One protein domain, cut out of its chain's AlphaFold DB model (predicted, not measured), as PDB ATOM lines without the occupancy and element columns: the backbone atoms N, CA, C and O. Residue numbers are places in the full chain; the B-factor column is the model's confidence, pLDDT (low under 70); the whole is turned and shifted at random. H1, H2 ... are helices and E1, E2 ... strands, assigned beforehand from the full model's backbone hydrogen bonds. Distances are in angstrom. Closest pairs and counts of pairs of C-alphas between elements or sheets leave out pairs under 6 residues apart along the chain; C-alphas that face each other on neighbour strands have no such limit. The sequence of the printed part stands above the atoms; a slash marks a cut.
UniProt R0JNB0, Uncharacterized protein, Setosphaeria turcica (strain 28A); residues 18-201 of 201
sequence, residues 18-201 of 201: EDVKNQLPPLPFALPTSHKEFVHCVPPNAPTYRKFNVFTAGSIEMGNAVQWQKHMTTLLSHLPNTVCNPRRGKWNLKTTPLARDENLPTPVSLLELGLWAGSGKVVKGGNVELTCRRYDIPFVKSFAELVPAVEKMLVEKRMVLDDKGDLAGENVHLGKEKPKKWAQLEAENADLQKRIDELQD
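This is residues 18 to 201 of the 201 residues of an uncharacterized protein of Setosphaeria turcica (strain 28A) (UniProt R0JNB0). With little regular structure, this is a loop-rich body holding a small parallel sheet, E1 E3 E2, with H1 over one face; residues 176 to 201, with H5, stick out as a long arm. The printed part has 184 residues, with three named strands and five named helices in the order E1 E2 H1 E3 H2 H3 H4 H5; the named elements hold only 70 of these residues, and of those 70 helices hold 61, the class being mostly helix; the whole is loose, with a radius of gyration of the C-alphas of 20.4 A, and spans 73 by 50 by 34 A.

E3, residues 82 to 84, pairs with E1, residues 39 to 41 (N 41 to O 83, 2.9 A), and E2, residues 53 to 55 (N 54 to O 82, 2.8 A). H1, residues 68 to 76, is over E3 at a height of 9.8 A. H4, residues 143 to 156, only just touches H1, with 3 pairs of C-alphas within 8 A.

C-alpha 39 is at (158.061, 195.089, 157.250). H5, residues 182 to 200, is 26.8 A long, ending at (160.644, 147.586, 184.097).

The printed part has no cut. The link H4 to H5 is long. In the printed part 49 residues have a pLDDT under 70, among them residues 89 to 118.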
ATOM      1  N   GLU A  18     142.864 196.479 136.863       79.56
ATOM      2  CA  GLU A  18     141.502 196.809 137.248       79.56
ATOM      3  C   GLU A  18     140.783 195.573 137.803       79.56
ATOM      4  O   GLU A  18     140.797 194.494 137.205       79.56
ATOM      5  N   ASP A  19     140.134 195.730 138.953       80.50
ATOM      6  CA  ASP A  19     139.361 194.661 139.576       80.50
ATOM      7  C   ASP A  19     137.960 194.548 138.966       80.50
ATOM      8  O   ASP A  19     136.945 194.769 139.619       80.50
ATOM      9  N   VAL A  20     137.899 194.162 137.692       81.12
ATOM     10  CA  VAL A  20     136.645 194.016 136.926       81.12
ATOM     11  C   VAL A  20     135.655 193.055 137.604       81.12
ATOM     12  O   VAL A  20     134.442 193.163 137.428       81.12
ATOM     13  N   LYS A  21     136.162 192.096 138.388       77.81
ATOM     14  CA  LYS A  21     135.358 191.080 139.079       77.81
ATOM     15  C   LYS A  21     135.005 191.458 140.523       77.81
ATOM     16  O   LYS A  21     134.376 190.640 141.187       77.81
ATOM     17  N   ASN A  22     135.392 192.646 141.002       80.50
ATOM     18  CA  ASN A  22     135.190 193.108 142.382       80.50
ATOM     19  C   ASN A  22     135.599 192.048 143.424       80.50
ATOM     20  O   ASN A  22     134.860 191.734 144.358       80.50
ATOM     21  N   GLN A  23     136.758 191.425 143.205       79.94
ATOM     22  CA  GLN A  23     137.307 190.382 144.070       79.94
ATOM     23  C   GLN A  23     137.882 190.951 145.369       79.94
ATOM     24  O   GLN A  23     137.985 190.224 146.360       79.94
ATOM     25  N   LEU A  24     138.287 192.221 145.358       83.50
ATOM     26  CA  LEU A  24     138.814 192.925 146.512       83.50
ATOM     27  C   LEU A  24     137.718 193.756 147.180       83.50
ATOM     28  O   LEU A  24     136.966 194.458 146.502       83.50
ATOM     29  N   PRO A  25     137.639 193.732 148.520       83.50
ATOM     30  CA  PRO A  25     136.830 194.695 149.238       83.50
ATOM     31  C   PRO A  25     137.388 196.110 149.008       83.50
ATOM     32  O   PRO A  25     138.584 196.275 148.743       83.50
ATOM     33  N   PRO A  26     136.556 197.154 149.133       82.62
ATOM     34  CA  PRO A  26     137.060 198.517 149.149       82.62
ATOM     35  C   PRO A  26     138.024 198.693 150.326       82.62
ATOM     36  O   PRO A  26     137.789 198.179 151.423       82.62
ATOM     37  N   LEU A  27     139.106 199.440 150.103       81.06
ATOM     38  CA  LEU A  27     139.966 199.857 151.206       81.06
ATOM     39  C   LEU A  27     139.154 200.720 152.189       81.06
ATOM     40  O   LEU A  27     138.265 201.462 151.759       81.06
ATOM     41  N   PRO A  28     139.446 200.640 153.499       80.75
ATOM     42  CA  PRO A  28     138.791 201.492 154.481       80.75
ATOM     43  C   PRO A  28     139.037 202.967 154.150       80.75
ATOM     44  O   PRO A  28     140.097 203.333 153.641       80.75
ATOM     45  N   PHE A  29     138.056 203.818 154.466       76.50
ATOM     46  CA  PHE A  29     138.116 205.257 154.181       76.50
ATOM     47  C   PHE A  29     139.377 205.920 154.760       76.50
ATOM     48  O   PHE A  29     139.991 206.765 154.114       76.50
ATOM     49  N   ALA A  30     139.785 205.494 155.957       83.56
ATOM     50  CA  ALA A  30     141.087 205.805 156.524       83.56
ATOM     51  C   ALA A  30     141.976 204.562 156.436       83.56
ATOM     52  O   ALA A  30     141.632 203.510 156.979       83.56
ATOM     53  N   LEU A  31     143.119 204.686 155.758       83.38
ATOM     54  CA  LEU A  31     144.090 203.601 155.701       83.38
ATOM     55  C   LEU A  31     144.662 203.328 157.100       83.38
ATOM     56  O   LEU A  31     144.875 204.277 157.864       83.38
ATOM     57  N   PRO A  32     144.943 202.057 157.437       83.50
ATOM     58  CA  PRO A  32     145.563 201.730 158.710       83.50
ATOM     59  C   PRO A  32     146.905 202.454 158.855       83.50
ATOM     60  O   PRO A  32     147.692 202.530 157.908       83.50
ATOM     61  N   THR A  33     147.171 202.998 160.043       86.88
ATOM     62  CA  THR A  33     148.484 203.583 160.330       86.88
ATOM     63  C   THR A  33     149.501 202.454 160.411       86.88
ATOM     64  O   THR A  33     149.326 201.521 161.194       86.88
ATOM     65  N   SER A  34     150.549 202.524 159.589       90.19
ATOM     66  CA  SER A  34     151.559 201.471 159.550       90.19
ATOM     67  C   SER A  34     152.341 201.415 160.862       90.19
ATOM     68  O   SER A  34     152.789 202.437 161.384       90.19
ATOM     69  N   HIS A  35     152.511 200.205 161.387       91.56
ATOM     70  CA  HIS A  35     153.257 199.954 162.605       91.56
ATOM     71  C   HIS A  35     154.763 200.142 162.376       91.56
ATOM     72  O   HIS A  35     155.298 199.735 161.350       91.56
ATOM     73  N   LYS A  36     155.492 200.679 163.361       91.06
ATOM     74  CA  LYS A  36     156.949 200.926 163.251       91.06
ATOM     75  C   LYS A  36     157.775 199.661 162.975       91.06
ATOM     76  O   LYS A  36     158.838 199.718 162.369       91.06
ATOM     77  N   GLU A  37     157.288 198.521 163.459       87.75
ATOM     78  CA  GLU A  37     157.913 197.208 163.267       87.75
ATOM     79  C   GLU A  37     157.355 196.423 162.076       87.75
ATOM     80  O   GLU A  37     157.809 195.306 161.820       87.75
ATOM     81  N   PHE A  38     156.385 196.980 161.350       91.94
ATOM     82  CA  PHE A  38     155.882 196.364 160.134       91.94
ATOM     83  C   PHE A  38     156.966 196.345 159.055       91.94
ATOM     84  O   PHE A  38     157.657 197.340 158.826       91.94
ATOM     85  N   VAL A  39     157.112 195.215 158.361       89.56
ATOM     86  CA  VAL A  39     158.061 195.089 157.250       89.56
ATOM     87  C   VAL A  39     157.377 194.461 156.045       89.56
ATOM     88  O   VAL A  39     156.937 193.314 156.087       89.56
ATOM     89  N   HIS A  40     157.365 195.181 154.925       91.25
ATOM     90  CA  HIS A  40     156.945 194.641 153.636       91.25
ATOM     91  C   HIS A  40     158.170 194.182 152.837       91.25
ATOM     92  O   HIS A  40     158.981 194.996 152.400       91.25
ATOM     93  N   CYS A  41     158.305 192.870 152.644       85.50
ATOM     94  CA  CYS A  41     159.405 192.270 151.893       85.50
ATOM     95  C   CYS A  41     158.952 191.877 150.486       85.50
ATOM     96  O   CYS A  41     158.005 191.106 150.331       85.50
ATOM     97  N   VAL A  42     159.683 192.352 149.476       84.06
ATOM     98  CA  VAL A  42     159.495 191.997 148.063       84.06
ATOM     99  C   VAL A  42     160.831 191.563 147.438       84.06
ATOM    100  O   VAL A  42     161.869 192.159 147.747       84.06
ATOM    101  N   PRO A  43     160.847 190.559 146.540       80.06
ATOM    102  CA  PRO A  43     162.043 190.195 145.784       80.06
ATOM    103  C   PRO A  43     162.571 191.361 144.926       80.06
ATOM    104  O   PRO A  43     161.772 192.161 144.432       80.06
ATOM    105  N   PRO A  44     163.888 191.444 144.658       75.19
ATOM    106  CA  PRO A  44     164.919 190.418 144.872       75.19
ATOM    107  C   PRO A  44     165.564 190.430 146.266       75.19
ATOM    108  O   PRO A  44     166.440 189.608 146.527       75.19
ATOM    109  N   ASN A  45     165.165 191.349 147.145       76.44
ATOM    110  CA  ASN A  45     165.759 191.467 148.470       76.44
ATOM    111  C   ASN A  45     165.359 190.275 149.345       76.44
ATOM    112  O   ASN A  45     164.206 189.834 149.323       76.44
ATOM    113  N   ALA A  46     166.313 189.762 150.123       73.56
ATOM    114  CA  ALA A  46     166.023 188.716 151.091       73.56
ATOM    115  C   ALA A  46     165.019 189.240 152.139       73.56
ATOM    116  O   ALA A  46     165.167 190.370 152.615       73.56
ATOM    117  N   PRO A  47     163.997 188.451 152.502       79.94
ATOM    118  CA  PRO A  47     163.028 188.865 153.503       79.94
ATOM    119  C   PRO A  47     163.675 188.975 154.888       79.94
ATOM    120  O   PRO A  47     164.464 188.123 155.295       79.94
ATOM    121  N   THR A  48     163.295 190.015 155.628       80.69
ATOM    122  CA  THR A  48     163.652 190.161 157.043       80.69
ATOM    123  C   THR A  48     162.598 189.466 157.888       80.69
ATOM    124  O   THR A  48     161.464 189.935 157.992       80.69
ATOM    125  N   TYR A  49     162.962 188.338 158.488       81.88
ATOM    126  CA  TYR A  49     162.033 187.585 159.316       81.88
ATOM    127  C   TYR A  49     161.956 188.143 160.736       81.88
ATOM    128  O   TYR A  49     162.965 188.467 161.360       81.88
ATOM    129  N   ARG A  50     160.734 188.177 161.258       83.06
ATOM    130  CA  ARG A  50     160.389 188.514 162.641       83.06
ATOM    131  C   ARG A  50     159.771 187.308 163.344       83.06
ATOM    132  O   ARG A  50     159.752 186.198 162.795       83.06
ATOM    133  N   LYS A  51     159.252 187.502 164.556       82.88
ATOM    134  CA  LYS A  51     158.521 186.447 165.277       82.88
ATOM    135  C   LYS A  51     157.271 186.008 164.511       82.88
ATOM    136  O   LYS A  51     156.999 184.811 164.407       82.88
ATOM    137  N   PHE A  52     156.567 186.968 163.912       86.19
ATOM    138  CA  PHE A  52     155.375 186.734 163.103       86.19
ATOM    139  C   PHE A  52     155.603 187.182 161.664       86.19
ATOM    140  O   PHE A  52     155.968 188.327 161.405       86.19
ATOM    141  N   ASN A  53     155.382 186.262 160.726       86.50
ATOM    142  CA  ASN A  53     155.555 186.505 159.300       86.50
ATOM    143  C   ASN A  53     154.358 185.931 158.544       86.50
ATOM    144  O   ASN A  53     153.917 184.822 158.851       86.50
ATOM    145  N   VAL A  54     153.883 186.656 157.538       88.25
ATOM    146  CA  VAL A  54     152.806 186.251 156.635       88.25
ATOM    147  C   VAL A  54     153.376 186.170 155.224       88.25
ATOM    148  O   VAL A  54     153.920 187.144 154.715       88.25
ATOM    149  N   PHE A  55     153.262 185.010 154.580       86.00
ATOM    150  CA  PHE A  55     153.669 184.823 153.186       86.00
ATOM    151  C   PHE A  55     152.430 184.787 152.289       86.00
ATOM    152  O   PHE A  55     151.571 183.919 152.452       86.00
ATOM    153  N   THR A  56     152.315 185.720 151.340       85.75
ATOM    154  CA  THR A  56     151.120 185.846 150.486       85.75
ATOM    155  C   THR A  56     151.220 184.944 149.251       85.75
ATOM    156  O   THR A  56     151.380 185.419 148.123       85.75
ATOM    157  N   ALA A  57     151.137 183.628 149.464       80.69
ATOM    158  CA  ALA A  57     151.183 182.618 148.405       80.69
ATOM    159  C   ALA A  57     149.871 182.542 147.601       80.69
ATOM    160  O   ALA A  57     148.822 182.128 148.113       80.69
ATOM    161  N   GLY A  58     149.919 182.845 146.307       76.81
ATOM    162  CA  GLY A  58     148.768 182.674 145.422       76.81
ATOM    163  C   GLY A  58     148.952 183.305 144.050       76.81
ATOM    164  O   GLY A  58     150.063 183.665 143.666       76.81
ATOM    165  N   SER A  59     147.844 183.416 143.314       75.00
ATOM    166  CA  SER A  59     147.851 183.777 141.895       75.00
ATOM    167  C   SER A  59     148.505 185.139 141.640       75.00
ATOM    168  O   SER A  59     148.167 186.139 142.278       75.00
ATOM    169  N   ILE A  60     149.450 185.165 140.701       66.50
ATOM    170  CA  ILE A  60     150.060 186.380 140.133       66.50
ATOM    171  C   ILE A  60     149.672 186.523 138.648       66.50
ATOM    172  O   ILE A  60     149.631 187.639 138.137       66.50
ATOM    173  N   GLU A  61     149.365 185.406 137.970       66.81
ATOM    174  CA  GLU A  61     148.916 185.317 136.563       66.81
ATOM    175  C   GLU A  61     149.753 186.162 135.597       66.81
ATOM    176  O   GLU A  61     149.213 186.872 134.756       66.81
ATOM    177  N   MET A  62     151.082 186.140 135.752       59.34
ATOM    178  CA  MET A  62     152.014 186.953 134.952       59.34
ATOM    179  C   MET A  62     151.656 188.445 134.909       59.34
ATOM    180  O   MET A  62     151.879 189.125 133.915       59.34
ATOM    181  N   GLY A  63     151.105 188.968 136.004       61.41
ATOM    182  CA  GLY A  63     150.694 190.360 136.097       61.41
ATOM    183  C   GLY A  63     149.205 190.588 135.856       61.41
ATOM    184  O   GLY A  63     148.747 191.658 136.222       61.41
ATOM    185  N   ASN A  64     148.451 189.606 135.346       67.31
ATOM    186  CA  ASN A  64     147.017 189.737 135.041       67.31
ATOM    187  C   ASN A  64     146.109 189.620 136.267       67.31
ATOM    188  O   ASN A  64     144.960 190.051 136.223       67.31
ATOM    189  N   ALA A  65     146.597 189.044 137.366       73.25
ATOM    190  CA  ALA A  65     145.821 188.994 138.591       73.25
ATOM    191  C   ALA A  65     145.757 190.392 139.212       73.25
ATOM    192  O   ALA A  65     146.783 191.081 139.310       73.25
ATOM    193  N   VAL A  66     144.580 190.761 139.722       82.50
ATOM    194  CA  VAL A  66     144.406 191.927 140.596       82.50
ATOM    195  C   VAL A  66     145.448 191.872 141.716       82.50
ATOM    196  O   VAL A  66     145.783 190.793 142.211       82.50
ATOM    197  N   GLN A  67     146.004 193.019 142.107       83.69
ATOM    198  CA  GLN A  67     147.120 193.101 143.058       83.69
ATOM    199  C   GLN A  67     146.690 192.891 144.518       83.69
ATOM    200  O   GLN A  67     146.980 193.696 145.406       83.69
ATOM    201  N   TRP A  68     146.024 191.769 144.781       86.88
ATOM    202  CA  TRP A  68     145.531 191.365 146.093       86.88
ATOM    203  C   TRP A  68     146.653 191.256 147.133       86.88
ATOM    204  O   TRP A  68     146.412 191.504 148.312       86.88
ATOM    205  N   GLN A  69     147.892 190.961 146.713       87.88
ATOM    206  CA  GLN A  69     149.042 190.936 147.620       87.88
ATOM    207  C   GLN A  69     149.336 192.325 148.200       87.88
ATOM    208  O   GLN A  69     149.551 192.443 149.401       87.88
ATOM    209  N   LYS A  70     149.289 193.389 147.378       87.50
ATOM    210  CA  LYS A  70     149.450 194.771 147.870       87.50
ATOM    211  C   LYS A  70     148.311 195.144 148.815       87.50
ATOM    212  O   LYS A  70     148.554 195.746 149.853       87.50
ATOM    213  N   HIS A  71     147.087 194.754 148.466       88.69
ATOM    214  CA  HIS A  71     145.912 195.024 149.287       88.69
ATOM    215  C   HIS A  71     146.024 194.359 150.672       88.69
ATOM    216  O   HIS A  71     145.791 195.002 151.691       88.69
ATOM    217  N   MET A  72     146.484 193.104 150.718       89.25
ATOM    218  CA  MET A  72     146.787 192.386 151.959       89.25
ATOM    219  C   MET A  72     147.869 193.096 152.784       89.25
ATOM    220  O   MET A  72     147.692 193.289 153.984       89.25
ATOM    221  N   THR A  73     148.967 193.520 152.148       90.19
ATOM    222  CA  THR A  73     150.039 194.286 152.805       90.19
ATOM    223  C   THR A  73     149.491 195.547 153.473       90.19
ATOM    224  O   THR A  73     149.833 195.816 154.619       90.19
ATOM    225  N   THR A  74     148.624 196.302 152.792       90.75
ATOM    226  CA  THR A  74     148.004 197.513 153.352       90.75
ATOM    227  C   THR A  74     147.150 197.191 154.571       90.75
ATOM    228  O   THR A  74     147.294 197.847 155.603       90.75
ATOM    229  N   LEU A  75     146.297 196.168 154.484       90.62
ATOM    230  CA  LEU A  75     145.399 195.807 155.578       90.62
ATOM    231  C   LEU A  75     146.155 195.275 156.802       90.62
ATOM    232  O   LEU A  75     145.797 195.628 157.916       90.62
ATOM    233  N   LEU A  76     147.251 194.535 156.615       91.19
ATOM    234  CA  LEU A  76     148.079 194.010 157.711       91.19
ATOM    235  C   LEU A  76     149.157 194.985 158.215       91.19
ATOM    236  O   LEU A  76     149.858 194.664 159.173       91.19
ATOM    237  N   SER A  77     149.301 196.164 157.597       92.81
ATOM    238  CA  SER A  77     150.395 197.107 157.887       92.81
ATOM    239  C   SER A  77     150.384 197.687 159.299       92.81
ATOM    240  O   SER A  77     151.411 198.173 159.768       92.81
ATOM    241  N   HIS A  78     149.239 197.628 159.976       91.69
ATOM    242  CA  HIS A  78     149.053 198.104 161.342       91.69
ATOM    243  C   HIS A  78     149.577 197.128 162.406       91.69
ATOM    244  O   HIS A  78     149.580 197.462 163.588       91.69
ATOM    245  N   LEU A  79     150.029 195.936 162.005       91.25
ATOM    246  CA  LEU A  79     150.556 194.922 162.909       91.25
ATOM    247  C   LEU A  79     152.094 194.893 162.884       91.25
ATOM    248  O   LEU A  79     152.707 195.088 161.831       91.25
ATOM    249  N   PRO A  80     152.749 194.555 164.008       91.12
ATOM    250  CA  PRO A  80     154.202 194.361 164.103       91.12
ATOM    251  C   PRO A  80     154.674 193.032 163.474       91.12
ATOM    252  O   PRO A  80     155.319 192.204 164.123       91.12
ATOM    253  N   ASN A  81     154.341 192.797 162.204       88.81
ATOM    254  CA  ASN A  81     154.672 191.578 161.466       88.81
ATOM    255  C   ASN A  81     155.528 191.859 160.218       88.81
ATOM    256  O   ASN A  81     155.693 192.998 159.781       88.81
ATOM    257  N   THR A  82     156.067 190.792 159.631       89.31
ATOM    258  CA  THR A  82     156.625 190.845 158.276       89.31
ATOM    259  C   THR A  82     155.620 190.265 157.284       89.31
ATOM    260  O   THR A  82     155.210 189.114 157.430       89.31
ATOM    261  N   VAL A  83     155.291 190.999 156.221       90.12
ATOM    262  CA  VAL A  83     154.560 190.468 155.060       90.12
ATOM    263  C   VAL A  83     155.540 190.219 153.916       90.12
ATOM    264  O   VAL A  83     156.147 191.143 153.375       90.12
ATOM    265  N   CYS A  84     155.686 188.954 153.535       85.88
ATOM    266  CA  CYS A  84     156.500 188.505 152.415       85.88
ATOM    267  C   CYS A  84     155.621 188.372 151.167       85.88
ATOM    268  O   CYS A  84     154.852 187.415 151.035       85.88
ATOM    269  N   ASN A  85     155.758 189.326 150.249       88.06
ATOM    270  CA  ASN A  85     155.003 189.393 149.008       88.06
ATOM    271  C   ASN A  85     155.862 188.884 147.832       88.06
ATOM    272  O   ASN A  85     156.799 189.569 147.417       88.06
ATOM    273  N   PRO A  86     155.563 187.699 147.266       80.56
ATOM    274  CA  PRO A  86     156.371 187.100 146.205       80.56
ATOM    275  C   PRO A  86     156.199 187.779 144.838       80.56
ATOM    276  O   PRO A  86     156.947 187.463 143.910       80.56
ATOM    277  N   ARG A  87     155.240 188.708 144.677       78.69
ATOM    278  CA  ARG A  87     155.029 189.445 143.424       78.69
ATOM    279  C   ARG A  87     156.169 190.447 143.212       78.69
ATOM    280  O   ARG A  87     156.113 191.593 143.652       78.69
ATOM    281  N   ARG A  88     157.221 189.969 142.542       70.50
ATOM    282  CA  ARG A  88     158.374 190.750 142.061       70.50
ATOM    283  C   ARG A  88     157.918 191.798 141.037       70.50
ATOM    284  O   ARG A  88     156.803 191.719 140.551       70.50
ATOM    285  N   GLY A  89     158.754 192.786 140.728       67.25
ATOM    286  CA  GLY A  89     158.533 193.710 139.610       67.25
ATOM    287  C   GLY A  89     158.947 193.142 138.260       67.25
ATOM    288  O   GLY A  89     158.759 191.958 138.011       67.25
ATOM    289  N   LYS A  90     159.544 193.981 137.402       61.22
ATOM    290  CA  LYS A  90     159.947 193.646 136.022       61.22
ATOM    291  C   LYS A  90     160.508 192.226 135.892       61.22
ATOM    292  O   LYS A  90     161.576 191.914 136.429       61.22
ATOM    293  N   TRP A  91     159.770 191.383 135.172       57.75
ATOM    294  CA  TRP A  91     160.168 190.016 134.877       57.75
ATOM    295  C   TRP A  91     160.892 189.983 133.531       57.75
ATOM    296  O   TRP A  91     160.331 190.364 132.505       57.75
ATOM    297  N   ASN A  92     162.149 189.534 133.544       55.38
ATOM    298  CA  ASN A  92     162.990 189.414 132.356       55.38
ATOM    299  C   ASN A  92     163.172 187.931 132.016       55.38
ATOM    300  O   ASN A  92     163.909 187.218 132.704       55.38
ATOM    301  N   LEU A  93     162.553 187.484 130.920       52.97
ATOM    302  CA  LEU A  93     162.590 186.091 130.450       52.97
ATOM    303  C   LEU A  93     164.017 185.573 130.188       52.97
ATOM    304  O   LEU A  93     164.276 184.377 130.296       52.97
ATOM    305  N   LYS A  94     164.969 186.469 129.895       55.72
ATOM    306  CA  LYS A  94     166.375 186.118 129.623       55.72
ATOM    307  C   LYS A  94     167.219 185.854 130.879       55.72
ATOM    308  O   LYS A  94     168.259 185.218 130.770       55.72
ATOM    309  N   THR A  95     166.804 186.321 132.060       48.09
ATOM    310  CA  THR A  95     167.628 186.272 133.290       48.09
ATOM    311  C   THR A  95     167.124 185.288 134.350       48.09
ATOM    312  O   THR A  95     167.657 185.250 135.455       48.09
ATOM    313  N   THR A  96     166.080 184.502 134.074       48.84
ATOM    314  CA  THR A  96     165.503 183.551 135.043       48.84
ATOM    315  C   THR A  96     165.254 182.199 134.362       48.84
ATOM    316  O   THR A  96     164.201 182.014 133.759       48.84
ATOM    317  N   PRO A  97     166.213 181.250 134.411       45.38
ATOM    318  CA  PRO A  97     166.182 180.033 133.589       45.38
ATOM    319  C   PRO A  97     165.180 178.936 133.989       45.38
ATOM    320  O   PRO A  97     165.355 177.802 133.556       45.38
ATOM    321  N   LEU A  98     164.162 179.195 134.811       49.00
ATOM    322  CA  LEU A  98     163.260 178.137 135.286       49.00
ATOM    323  C   LEU A  98     161.816 178.634 135.380       49.00
ATOM    324  O   LEU A  98     161.441 179.238 136.378       49.00
ATOM    325  N   ALA A  99     161.046 178.380 134.319       44.62
ATOM    326  CA  ALA A  99     159.617 178.027 134.321       44.62
ATOM    327  C   ALA A  99     159.065 178.178 132.891       44.62
ATOM    328  O   ALA A  99     158.252 179.056 132.611       44.62
ATOM    329  N   ARG A 100     159.543 177.347 131.955       41.12
ATOM    330  CA  ARG A 100     158.807 177.125 130.706       41.12
ATOM    331  C   ARG A 100     157.767 176.052 130.972       41.12
ATOM    332  O   ARG A 100     158.069 174.870 130.869       41.12
ATOM    333  N   ASP A 101     156.577 176.495 131.334       42.03
ATOM    334  CA  ASP A 101     155.356 175.774 131.016       42.03
ATOM    335  C   ASP A 101     154.247 176.818 130.877       42.03
ATOM    336  O   ASP A 101     153.879 177.496 131.840       42.03
ATOM    337  N   GLU A 102     153.771 177.015 129.652       45.09
ATOM    338  CA  GLU A 102     152.780 178.041 129.302       45.09
ATOM    339  C   GLU A 102     151.377 177.707 129.842       45.09
ATOM    340  O   GLU A 102     150.431 178.456 129.616       45.09
ATOM    341  N   ASN A 103     151.237 176.611 130.600       43.56
ATOM    342  CA  ASN A 103     149.953 176.097 131.064       43.56
ATOM    343  C   ASN A 103     149.928 175.641 132.533       43.56
ATOM    344  O   ASN A 103     149.209 174.710 132.891       43.56
ATOM    345  N   LEU A 104     150.676 176.306 133.417       40.31
ATOM    346  CA  LEU A 104     150.677 176.003 134.853       40.31
ATOM    347  C   LEU A 104     149.899 177.050 135.675       40.31
ATOM    348  O   LEU A 104     150.508 177.887 136.351       40.31
ATOM    349  N   PRO A 105     148.551 177.016 135.711       47.00
ATOM    350  CA  PRO A 105     147.813 177.758 136.717       47.00
ATOM    351  C   PRO A 105     148.099 177.128 138.090       47.00
ATOM    352  O   PRO A 105     147.650 176.035 138.419       47.00
ATOM    353  N   THR A 106     148.848 177.848 138.924       52.28
ATOM    354  CA  THR A 106     148.986 177.629 140.381       52.28
ATOM    355  C   THR A 106     149.700 176.367 140.930       52.28
ATOM    356  O   THR A 106     149.572 176.127 142.135       52.28
ATOM    357  N   PRO A 107     150.517 175.585 140.192       48.47
ATOM    358  CA  PRO A 107     151.113 174.358 140.745       48.47
ATOM    359  C   PRO A 107     152.052 174.628 141.928       48.47
ATOM    360  O   PRO A 107     152.082 173.850 142.875       48.47
ATOM    361  N   VAL A 108     152.781 175.754 141.918       58.53
ATOM    362  CA  VAL A 108     153.733 176.102 142.984       58.53
ATOM    363  C   VAL A 108     152.990 176.405 144.282       58.53
ATOM    364  O   VAL A 108     153.321 175.845 145.320       58.53
ATOM    365  N   SER A 109     151.914 177.194 144.226       58.47
ATOM    366  CA  SER A 109     151.110 177.493 145.416       58.47
ATOM    367  C   SER A 109     150.367 176.272 145.970       58.47
ATOM    368  O   SER A 109     150.079 176.239 147.165       58.47
ATOM    369  N   LEU A 110     150.035 175.283 145.132       58.19
ATOM    370  CA  LEU A 110     149.447 174.013 145.579       58.19
ATOM    371  C   LEU A 110     150.498 173.064 146.171       58.19
ATOM    372  O   LEU A 110     150.216 172.382 147.155       58.19
ATOM    373  N   LEU A 111     151.719 173.061 145.632       57.56
ATOM    374  CA  LEU A 111     152.852 172.330 146.202       57.56
ATOM    375  C   LEU A 111     153.253 172.903 147.572       57.56
ATOM    376  O   LEU A 111     153.436 172.154 148.530       57.56
ATOM    377  N   GLU A 112     153.324 174.230 147.687       63.72
ATOM    378  CA  GLU A 112     153.544 174.936 148.952       63.72
ATOM    379  C   GLU A 112     152.429 174.633 149.958       63.72
ATOM    380  O   GLU A 112     152.710 174.346 151.121       63.72
ATOM    381  N   LEU A 113     151.168 174.630 149.511       63.69
ATOM    382  CA  LEU A 113     150.038 174.228 150.346       63.69
ATOM    383  C   LEU A 113     150.237 172.808 150.889       63.69
ATOM    384  O   LEU A 113     150.073 172.609 152.086       63.69
ATOM    385  N   GLY A 114     150.632 171.845 150.052       58.12
ATOM    386  CA  GLY A 114     150.904 170.470 150.484       58.12
ATOM    387  C   GLY A 114     152.037 170.368 151.510       58.12
ATOM    388  O   GLY A 114     151.901 169.656 152.502       58.12
ATOM    389  N   LEU A 115     153.122 171.126 151.321       65.25
ATOM    390  CA  LEU A 115     154.257 171.153 152.249       65.25
ATOM    391  C   LEU A 115     153.881 171.726 153.627       65.25
ATOM    392  O   LEU A 115     154.412 171.291 154.648       65.25
ATOM    393  N   TRP A 116     152.968 172.700 153.661       69.44
ATOM    394  CA  TRP A 116     152.605 173.427 154.879       69.44
ATOM    395  C   TRP A 116     151.237 173.050 155.462       69.44
ATOM    396  O   TRP A 116     150.905 173.539 156.545       69.44
ATOM    397  N   ALA A 117     150.475 172.170 154.809       62.03
ATOM    398  CA  ALA A 117     149.117 171.775 155.191       62.03
ATOM    399  C   ALA A 117     149.010 171.351 156.664       62.03
ATOM    400  O   ALA A 117     148.168 171.862 157.393       62.03
ATOM    401  N   GLY A 118     149.928 170.500 157.135       57.97
ATOM    402  CA  GLY A 118     149.948 170.016 158.523       57.97
ATOM    403  C   GLY A 118     150.559 170.980 159.547       57.97
ATOM    404  O   GLY A 118     150.685 170.633 160.716       57.97
ATOM    405  N   SER A 119     150.987 172.182 159.146       70.88
ATOM    406  CA  SER A 119     151.661 173.117 160.062       70.88
ATOM    407  C   SER A 119     150.698 173.959 160.909       70.88
ATOM    408  O   SER A 119     151.132 174.615 161.864       70.88
ATOM    409  N   GLY A 120     149.415 173.999 160.529       65.94
ATOM    410  CA  GLY A 120     148.414 174.897 161.109       65.94
ATOM    411  C   GLY A 120     148.770 176.380 160.952       65.94
ATOM    412  O   GLY A 120     148.467 177.169 161.843       65.94
ATOM    413  N   LYS A 121     149.517 176.752 159.902       77.06
ATOM    414  CA  LYS A 121     149.933 178.138 159.590       77.06
ATOM    415  C   LYS A 121     149.475 178.598 158.205       77.06
ATOM    416  O   LYS A 121     150.046 179.525 157.637       77.06
ATOM    417  N   VAL A 122     148.514 177.890 157.626       76.25
ATOM    418  CA  VAL A 122     148.047 178.141 156.268       76.25
ATOM    419  C   VAL A 122     146.587 178.541 156.334       76.25
ATOM    420  O   VAL A 122     145.791 177.852 156.960       76.25
ATOM    421  N   VAL A 123     146.246 179.640 155.671       74.25
ATOM    422  CA  VAL A 123     144.868 180.014 155.339       74.25
ATOM    423  C   VAL A 123     144.784 180.044 153.820       74.25
ATOM    424  O   VAL A 123     145.701 180.551 153.166       74.25
ATOM    425  N   LYS A 124     143.726 179.478 153.232       76.00
ATOM    426  CA  LYS A 124     143.589 179.413 151.771       76.00
ATOM    427  C   LYS A 124     142.155 179.691 151.321       76.00
ATOM    428  O   LYS A 124     141.205 179.361 152.018       76.00
ATOM    429  N   GLY A 125     142.019 180.275 150.134       66.56
ATOM    430  CA  GLY A 125     140.753 180.408 149.412       66.56
ATOM    431  C   GLY A 125     140.872 179.872 147.981       66.56
ATOM    432  O   GLY A 125     141.983 179.618 147.501       66.56
ATOM    433  N   GLY A 126     139.736 179.689 147.304       69.38
ATOM    434  CA  GLY A 126     139.655 179.188 145.922       69.38
ATOM    435  C   GLY A 126     139.294 177.699 145.811       69.38
ATOM    436  O   GLY A 126     138.655 177.135 146.692       69.38
ATOM    437  N   ASN A 127     139.709 177.032 144.730       62.53
ATOM    438  CA  ASN A 127     139.226 175.689 144.348       62.53
ATOM    439  C   ASN A 127     139.834 174.510 145.147       62.53
ATOM    440  O   ASN A 127     139.920 173.395 144.643       62.53
ATOM    441  N   VAL A 128     140.281 174.736 146.384       66.81
ATOM    442  CA  VAL A 128     140.979 173.736 147.223       66.81
ATOM    443  C   VAL A 128     140.207 173.359 148.486       66.81
ATOM    444  O   VAL A 128     140.765 172.760 149.402       66.81
ATOM    445  N   GLU A 129     138.916 173.685 148.537       72.62
ATOM    446  CA  GLU A 129     138.066 173.492 149.714       72.62
ATOM    447  C   GLU A 129     138.109 172.053 150.254       72.62
ATOM    448  O   GLU A 129     138.267 171.844 151.456       72.62
ATOM    449  N   LEU A 130     138.037 171.049 149.374       68.75
ATOM    450  CA  LEU A 130     138.060 169.640 149.777       68.75
ATOM    451  C   LEU A 130     139.391 169.246 150.440       68.75
ATOM    452  O   LEU A 130     139.404 168.529 151.441       68.75
ATOM    453  N   THR A 131     140.509 169.747 149.911       66.69
ATOM    454  CA  THR A 131     141.844 169.540 150.481       66.69
ATOM    455  C   THR A 131     141.974 170.255 151.819       66.69
ATOM    456  O   THR A 131     142.460 169.661 152.776       66.69
ATOM    457  N   CYS A 132     141.490 171.496 151.917       73.69
ATOM    458  CA  CYS A 132     141.500 172.247 153.167       73.69
ATOM    459  C   CYS A 132     140.717 171.526 154.268       73.69
ATOM    460  O   CYS A 132     141.252 171.340 155.355       73.69
ATOM    461  N   ARG A 133     139.514 171.016 153.967       73.25
ATOM    462  CA  ARG A 133     138.716 170.221 154.917       73.25
ATOM    463  C   ARG A 133     139.435 168.954 155.378       73.25
ATOM    464  O   ARG A 133     139.346 168.600 156.545       73.25
ATOM    465  N   ARG A 134     140.160 168.274 154.481       70.81
ATOM    466  CA  ARG A 134     140.902 167.047 154.821       70.81
ATOM    467  C   ARG A 134     142.036 167.291 155.820       70.81
ATOM    468  O   ARG A 134     142.319 166.407 156.621       70.81
ATOM    469  N   TYR A 135     142.692 168.446 155.744       71.19
ATOM    470  CA  TYR A 135     143.843 168.795 156.583       71.19
ATOM    471  C   TYR A 135     143.506 169.804 157.691       71.19
ATOM    472  O   TYR A 135     144.424 170.362 158.285       71.19
ATOM    473  N   ASP A 136     142.216 170.052 157.942       75.88
ATOM    474  CA  ASP A 136     141.726 171.044 158.909       75.88
ATOM    475  C   ASP A 136     142.360 172.440 158.723       75.88
ATOM    476  O   ASP A 136     142.718 173.153 159.659       75.88
ATOM    477  N   ILE A 137     142.552 172.824 157.458       78.75
ATOM    478  CA  ILE A 137     143.096 174.127 157.074       78.75
ATOM    479  C   ILE A 137     141.936 175.125 157.019       78.75
ATOM    480  O   ILE A 137     140.984 174.887 156.266       78.75
ATOM    481  N   PRO A 138     142.026 176.275 157.713       81.19
ATOM    482  CA  PRO A 138     141.051 177.349 157.584       81.19
ATOM    483  C   PRO A 138     140.848 177.758 156.119       81.19
ATOM    484  O   PRO A 138     141.785 178.181 155.429       81.19
ATOM    485  N   PHE A 139     139.608 177.617 155.652       82.12
ATOM    486  CA  PHE A 139     139.190 177.935 154.292       82.12
ATOM    487  C   PHE A 139     138.268 179.152 154.289       82.12
ATOM    488  O   PHE A 139     137.301 179.196 155.047       82.12
ATOM    489  N   VAL A 140     138.553 180.118 153.417       84.12
ATOM    490  CA  VAL A 140     137.752 181.342 153.246       84.12
ATOM    491  C   VAL A 140     137.238 181.444 151.817       84.12
ATOM    492  O   VAL A 140     137.940 181.086 150.866       84.12
ATOM    493  N   LYS A 141     136.003 181.925 151.651       80.62
ATOM    494  CA  LYS A 141     135.342 181.988 150.336       80.62
ATOM    495  C   LYS A 141     135.603 183.297 149.604       80.62
ATOM    496  O   LYS A 141     135.469 183.345 148.384       80.62
ATOM    497  N   SER A 142     135.980 184.343 150.333       83.31
ATOM    498  CA  SER A 142     136.214 185.678 149.789       83.31
ATOM    499  C   SER A 142     137.493 186.298 150.347       83.31
ATOM    500  O   SER A 142     137.985 185.913 151.409       83.31
ATOM    501  N   PHE A 143     138.029 187.296 149.641       82.31
ATOM    502  CA  PHE A 143     139.156 188.074 150.153       82.31
ATOM    503  C   PHE A 143     138.780 188.835 151.437       82.31
ATOM    504  O   PHE A 143     139.602 188.953 152.341       82.31
ATOM    505  N   ALA A 144     137.534 189.308 151.546       84.62
ATOM    506  CA  ALA A 144     137.049 190.027 152.725       84.62
ATOM    507  C   ALA A 144     137.146 189.190 154.016       84.62
ATOM    508  O   ALA A 144     137.431 189.727 155.080       84.62
ATOM    509  N   GLU A 145     136.973 187.871 153.914       85.56
ATOM    510  CA  GLU A 145     137.131 186.930 155.031       85.56
ATOM    511  C   GLU A 145     138.595 186.556 155.309       85.56
ATOM    512  O   GLU A 145     138.929 186.110 156.408       85.56
ATOM    513  N   LEU A 146     139.484 186.731 154.325       86.88
ATOM    514  CA  LEU A 146     140.874 186.293 154.419       86.88
ATOM    515  C   LEU A 146     141.668 187.107 155.444       86.88
ATOM    516  O   LEU A 146     142.431 186.520 156.209       86.88
ATOM    517  N   VAL A 147     141.492 188.429 155.483       87.81
ATOM    518  CA  VAL A 147     142.220 189.286 156.436       87.81
ATOM    519  C   VAL A 147     141.856 188.957 157.887       87.81
ATOM    520  O   VAL A 147     142.771 188.606 158.636       87.81
ATOM    521  N   PRO A 148     140.564 188.916 158.277       88.69
ATOM    522  CA  PRO A 148     140.178 188.484 159.620       88.69
ATOM    523  C   PRO A 148     140.672 187.076 159.972       88.69
ATOM    524  O   PRO A 148     141.050 186.813 161.111       88.69
ATOM    525  N   ALA A 149     140.697 186.151 159.005       87.44
ATOM    526  CA  ALA A 149     141.202 184.798 159.237       87.44
ATOM    527  C   ALA A 149     142.713 184.774 159.524       87.44
ATOM    528  O   ALA A 149     143.160 184.024 160.395       87.44
ATOM    529  N   VAL A 150     143.502 185.601 158.829       87.56
ATOM    530  CA  VAL A 150     144.942 185.751 159.093       87.56
ATOM    531  C   VAL A 150     145.177 186.388 160.462       87.56
ATOM    532  O   VAL A 150     145.996 185.881 161.224       87.56
ATOM    533  N   GLU A 151     144.445 187.445 160.812       88.81
ATOM    534  CA  GLU A 151     144.541 188.090 162.129       88.81
ATOM    535  C   GLU A 151     144.189 187.122 163.262       88.81
ATOM    536  O   GLU A 151     144.962 186.965 164.209       88.81
ATOM    537  N   LYS A 152     143.081 186.383 163.123       88.19
ATOM    538  CA  LYS A 152     142.694 185.325 164.063       88.19
ATOM    539  C   LYS A 152     143.807 184.290 164.222       88.19
ATOM    540  O   LYS A 152     144.157 183.931 165.345       88.19
ATOM    541  N   MET A 153     144.409 183.849 163.117       87.31
ATOM    542  CA  MET A 153     145.522 182.904 163.154       87.31
ATOM    543  C   MET A 153     146.752 183.482 163.865       87.31
ATOM    544  O   MET A 153     147.413 182.765 164.614       87.31
ATOM    545  N   LEU A 154     147.079 184.763 163.664       87.25
ATOM    546  CA  LEU A 154     148.186 185.417 164.369       87.25
ATOM    547  C   LEU A 154     147.948 185.412 165.886       87.25
ATOM    548  O   LEU A 154     148.853 185.045 166.640       87.25
ATOM    549  N   VAL A 155     146.726 185.724 166.322       86.62
ATOM    550  CA  VAL A 155     146.323 185.677 167.737       86.62
ATOM    551  C   VAL A 155     146.407 184.250 168.296       86.62
ATOM    552  O   VAL A 155     147.012 184.041 169.346       86.62
ATOM    553  N   GLU A 156     145.911 183.237 167.578       84.19
ATOM    554  CA  GLU A 156     146.028 181.819 167.973       84.19
ATOM    555  C   GLU A 156     147.490 181.353 168.081       84.19
ATOM    556  O   GLU A 156     147.838 180.529 168.931       84.19
ATOM    557  N   LYS A 157     148.390 181.918 167.263       83.06
ATOM    558  CA  LYS A 157     149.846 181.717 167.371       83.06
ATOM    559  C   LYS A 157     150.497 182.559 168.471       83.06
ATOM    560  O   LYS A 157     151.727 182.604 168.538       83.06
ATOM    561  N   ARG A 158     149.696 183.124 169.379       86.12
ATOM    562  CA  ARG A 158     150.108 183.907 170.551       86.12
ATOM    563  C   ARG A 158     150.721 185.260 170.190       86.12
ATOM    564  O   ARG A 158     151.652 185.708 170.860       86.12
ATOM    565  N   MET A 159     150.228 185.907 169.132       86.00
ATOM    566  CA  MET A 159     150.425 187.347 168.969       86.00
ATOM    567  C   MET A 159     149.572 188.057 170.018       86.00
ATOM    568  O   MET A 159     148.350 187.953 170.004       86.00
ATOM    569  N   VAL A 160     150.235 188.755 170.932       86.12
ATOM    570  CA  VAL A 160     149.602 189.595 171.948       86.12
ATOM    571  C   VAL A 160     150.160 190.993 171.753       86.12
ATOM    572  O   VAL A 160     151.378 191.145 171.659       86.12
ATOM    573  N   LEU A 161     149.272 191.975 171.642       87.12
ATOM    574  CA  LEU A 161     149.633 193.379 171.495       87.12
ATOM    575  C   LEU A 161     149.377 194.110 172.816       87.12
ATOM    576  O   LEU A 161     148.455 193.742 173.546       87.12
ATOM    577  N   ASP A 162     150.201 195.103 173.131       86.44
ATOM    578  CA  ASP A 162     149.987 196.010 174.257       86.44
ATOM    579  C   ASP A 162     149.031 197.164 173.890       86.44
ATOM    580  O   ASP A 162     148.574 197.284 172.750       86.44
ATOM    581  N   ASP A 163     148.745 198.049 174.851       82.12
ATOM    582  CA  ASP A 163     147.856 199.207 174.658       82.12
ATOM    583  C   ASP A 163     148.356 200.208 173.593       82.12
ATOM    584  O   ASP A 163     147.621 201.109 173.184       82.12
ATOM    585  N   LYS A 164     149.611 200.080 173.142       79.31
ATOM    586  CA  LYS A 164     150.235 200.906 172.099       79.31
ATOM    587  C   LYS A 164     150.271 200.203 170.738       79.31
ATOM    588  O   LYS A 164     150.710 200.815 169.766       79.31
ATOM    589  N   GLY A 165     149.797 198.957 170.659       79.31
ATOM    590  CA  GLY A 165     149.832 198.126 169.456       79.31
ATOM    591  C   GLY A 165     151.165 197.404 169.229       79.31
ATOM    592  O   GLY A 165     151.329 196.764 168.191       79.31
ATOM    593  N   ASP A 166     152.095 197.471 170.185       84.94
ATOM    594  CA  ASP A 166     153.390 196.800 170.118       84.94
ATOM    595  C   ASP A 166     153.275 195.334 170.570       84.94
ATOM    596  O   ASP A 166     152.416 194.971 171.372       84.94
ATOM    597  N   LEU A 167     154.159 194.460 170.076       84.12
ATOM    598  CA  LEU A 167     154.195 193.056 170.501       84.12
ATOM    599  C   LEU A 167     154.598 192.920 171.974       84.12
ATOM    600  O   LEU A 167     155.668 193.367 172.386       84.12
ATOM    601  N   ALA A 168     153.800 192.181 172.744       79.19
ATOM    602  CA  ALA A 168     154.163 191.757 174.087       79.19
ATOM    603  C   ALA A 168     155.276 190.687 174.017       79.19
ATOM    604  O   ALA A 168     155.029 189.492 173.813       79.19
ATOM    605  N   GLY A 169     156.527 191.134 174.155       78.44
ATOM    606  CA  GLY A 169     157.738 190.307 174.176       78.44
ATOM    607  C   GLY A 169     158.646 190.499 172.958       78.44
ATOM    608  O   GLY A 169     158.393 191.330 172.093       78.44
ATOM    609  N   GLU A 170     159.728 189.720 172.878       75.06
ATOM    610  CA  GLU A 170     160.712 189.870 171.798       75.06
ATOM    611  C   GLU A 170     160.116 189.564 170.417       75.06
ATOM    612  O   GLU A 170     159.489 188.520 170.207       75.06
ATOM    613  N   ASN A 171     160.363 190.454 169.452       79.25
ATOM    614  CA  ASN A 171     159.932 190.320 168.060       79.25
ATOM    615  C   ASN A 171     161.055 189.787 167.149       79.25
ATOM    616  O   ASN A 171     161.331 190.320 166.072       79.25
ATOM    617  N   VAL A 172     161.730 188.731 167.599       77.06
ATOM    618  CA  VAL A 172     162.878 188.137 166.904       77.06
ATOM    619  C   VAL A 172     162.465 186.839 166.214       77.06
ATOM    620  O   VAL A 172     161.645 186.070 166.724       77.06
ATOM    621  N   HIS A 173     163.022 186.584 165.029       75.75
ATOM    622  CA  HIS A 173     162.850 185.303 164.359       75.75
ATOM    623  C   HIS A 173     163.551 184.189 165.142       75.75
ATOM    624  O   HIS A 173     164.777 184.107 165.167       75.75
ATOM    625  N   LEU A 174     162.765 183.304 165.752       71.00
ATOM    626  CA  LEU A 174     163.285 182.084 166.357       71.00
ATOM    627  C   LEU A 174     163.441 181.026 165.263       71.00
ATOM    628  O   LEU A 174     162.448 180.573 164.684       71.00
ATOM    629  N   GLY A 175     164.685 180.630 164.990       60.84
ATOM    630  CA  GLY A 175     164.964 179.485 164.131       60.84
ATOM    631  C   GLY A 175     164.268 178.253 164.703       60.84
ATOM    632  O   GLY A 175     164.530 177.859 165.835       60.84
ATOM    633  N   LYS A 176     163.340 177.662 163.947       61.94
ATOM    634  CA  LYS A 176     162.751 176.381 164.341       61.94
ATOM    635  C   LYS A 176     163.711 175.275 163.944       61.94
ATOM    636  O   LYS A 176     164.171 175.253 162.800       61.94
ATOM    637  N   GLU A 177     163.973 174.347 164.859       60.53
ATOM    638  CA  GLU A 177     164.653 173.110 164.491       60.53
ATOM    639  C   GLU A 177     163.871 172.425 163.372       60.53
ATOM    640  O   GLU A 177     162.632 172.403 163.363       60.53
ATOM    641  N   LYS A 178     164.599 171.913 162.377       59.38
ATOM    642  CA  LYS A 178     163.968 171.165 161.295       59.38
ATOM    643  C   LYS A 178     163.268 169.952 161.914       59.38
ATOM    644  O   LYS A 178     163.902 169.258 162.710       59.38
ATOM    645  N   PRO A 179     162.003 169.672 161.555       64.62
ATOM    646  CA  PRO A 179     161.345 168.462 162.023       64.62
ATOM    647  C   PRO A 179     162.200 167.253 161.634       64.62
ATOM    648  O   PRO A 179     162.653 167.147 160.487       64.62
ATOM    649  N   LYS A 180     162.466 166.374 162.606       76.06
ATOM    650  CA  LYS A 180     163.219 165.139 162.373       76.06
ATOM    651  C   LYS A 180     162.476 164.281 161.349       76.06
ATOM    652  O   LYS A 180     161.246 164.301 161.274       76.06
ATOM    653  N   LYS A 181     163.221 163.532 160.534       76.00
ATOM    654  CA  LYS A 181     162.613 162.604 159.568       76.00
ATOM    655  C   LYS A 181     161.855 161.506 160.316       76.00
ATOM    656  O   LYS A 181     162.309 161.072 161.368       76.00
ATOM    657  N   TRP A 182     160.765 161.012 159.733       60.72
ATOM    658  CA  TRP A 182     159.942 159.949 160.325       60.72
ATOM    659  C   TRP A 182     160.766 158.726 160.758       60.72
ATOM    660  O   TRP A 182     160.692 158.319 161.907       60.72
ATOM    661  N   ALA A 183     161.674 158.253 159.900       79.38
ATOM    662  CA  ALA A 183     162.584 157.148 160.220       79.38
ATOM    663  C   ALA A 183     163.506 157.426 161.425       79.38
ATOM    664  O   ALA A 183     163.874 156.516 162.160       79.38
ATOM    665  N   GLN A 184     163.891 158.690 161.636       82.00
ATOM    666  CA  GLN A 184     164.700 159.088 162.787       82.00
ATOM    667  C   GLN A 184     163.861 159.092 164.072       82.00
ATOM    668  O   GLN A 184     164.347 158.664 165.111       82.00
ATOM    669  N   LEU A 185     162.600 159.526 163.990       85.56
ATOM    670  CA  LEU A 185     161.657 159.468 165.110       85.56
ATOM    671  C   LEU A 185     161.305 158.024 165.485       85.56
ATOM    672  O   LEU A 185     161.225 157.713 166.666       85.56
ATOM    673  N   GLU A 186     161.128 157.135 164.506       89.25
ATOM    674  CA  GLU A 186     160.871 155.709 164.757       89.25
ATOM    675  C   GLU A 186     162.057 155.026 165.438       89.25
ATOM    676  O   GLU A 186     161.859 154.275 166.390       89.25
ATOM    677  N   ALA A 187     163.285 155.323 165.004       89.69
ATOM    678  CA  ALA A 187     164.490 154.802 165.645       89.69
ATOM    679  C   ALA A 187     164.638 155.307 167.091       89.69
ATOM    680  O   ALA A 187     164.936 154.518 167.983       89.69
ATOM    681  N   GLU A 188     164.387 156.598 167.333       91.62
ATOM    682  CA  GLU A 188     164.400 157.175 168.684       91.62
ATOM    683  C   GLU A 188     163.297 156.576 169.567       91.62
ATOM    684  O   GLU A 188     163.560 156.230 170.714       91.62
ATOM    685  N   ASN A 189     162.083 156.389 169.040       92.06
ATOM    686  CA  ASN A 189     160.989 155.759 169.781       92.06
ATOM    687  C   ASN A 189     161.288 154.293 170.113       92.06
ATOM    688  O   ASN A 189     160.981 153.856 171.218       92.06
ATOM    689  N   ALA A 190     161.895 153.537 169.193       93.81
ATOM    690  CA  ALA A 190     162.285 152.149 169.437       93.81
ATOM    691  C   ALA A 190     163.385 152.038 170.509       93.81
ATOM    692  O   ALA A 190     163.305 151.173 171.378       93.81
ATOM    693  N   ASP A 191     164.379 152.934 170.483       94.69
ATOM    694  CA  ASP A 191     165.423 153.007 171.515       94.69
ATOM    695  C   ASP A 191     164.844 153.401 172.884       94.69
ATOM    696  O   ASP A 191     165.136 152.765 173.896       94.69
ATOM    697  N   LEU A 192     163.958 154.401 172.916       95.19
ATOM    698  CA  LEU A 192     163.264 154.813 174.136       95.19
ATOM    699  C   LEU A 192     162.406 153.685 174.709       95.19
ATOM    700  O   LEU A 192     162.430 153.475 175.919       95.19
ATOM    701  N   GLN A 193     161.689 152.948 173.859       94.12
ATOM    702  CA  GLN A 193     160.884 151.811 174.295       94.12
ATOM    703  C   GLN A 193     161.765 150.724 174.915       94.12
ATOM    704  O   GLN A 193     161.469 150.255 176.006       94.12
ATOM    705  N   LYS A 194     162.910 150.418 174.295       94.69
ATOM    706  CA  LYS A 194     163.871 149.455 174.839       94.69
ATOM    707  C   LYS A 194     164.393 149.865 176.222       94.69
ATOM    708  O   LYS A 194     164.490 149.028 177.110       94.69
ATOM    709  N   ARG A 195     164.698 151.152 176.426       95.50
ATOM    710  CA  ARG A 195     165.151 151.675 177.731       95.50
ATOM    711  C   ARG A 195     164.055 151.648 178.793       95.50
ATOM    712  O   ARG A 195     164.372 151.543 179.971       95.50
ATOM    713  N   ILE A 196     162.791 151.794 178.394       95.31
ATOM    714  CA  ILE A 196     161.650 151.640 179.302       95.31
ATOM    715  C   ILE A 196     161.537 150.180 179.737       95.31
ATOM    716  O   ILE A 196     161.422 149.934 180.933       95.31
ATOM    717  N   ASP A 197     161.629 149.244 178.794       93.75
ATOM    718  CA  ASP A 197     161.534 147.811 179.078       93.75
ATOM    719  C   ASP A 197     162.686 147.358 180.005       93.75
ATOM    720  O   ASP A 197     162.440 146.716 181.019       93.75
ATOM    721  N   GLU A 198     163.923 147.819 179.761       93.69
ATOM    722  CA  GLU A 198     165.099 147.563 180.622       93.69
ATOM    723  C   GLU A 198     164.979 148.135 182.053       93.69
ATOM    724  O   GLU A 198     165.720 147.717 182.939       93.69
ATOM    725  N   LEU A 199     164.101 149.119 182.286       91.75
ATOM    726  CA  LEU A 199     163.835 149.698 183.613       91.75
ATOM    727  C   LEU A 199     162.628 149.058 184.316       91.75
ATOM    728  O   LEU A 199     162.398 149.339 185.494       91.75
ATOM    729  N   GLN A 200     161.819 148.291 183.583       84.75
ATOM    730  CA  GLN A 200     160.644 147.586 184.097       84.75
ATOM    731  C   GLN A 200     160.944 146.125 184.476       84.75
ATOM    732  O   GLN A 200     160.127 145.529 185.184       84.75
ATOM    733  N   ASP A 201     162.101 145.604 184.059       65.69
ATOM    734  CA  ASP A 201     162.714 144.344 184.510       65.69
ATOM    735  C   ASP A 201     163.566 144.524 185.786       65.69
ATOM    736  O   ASP A 201     163.562 143.598 186.635       65.69
TER     737      ASP A 201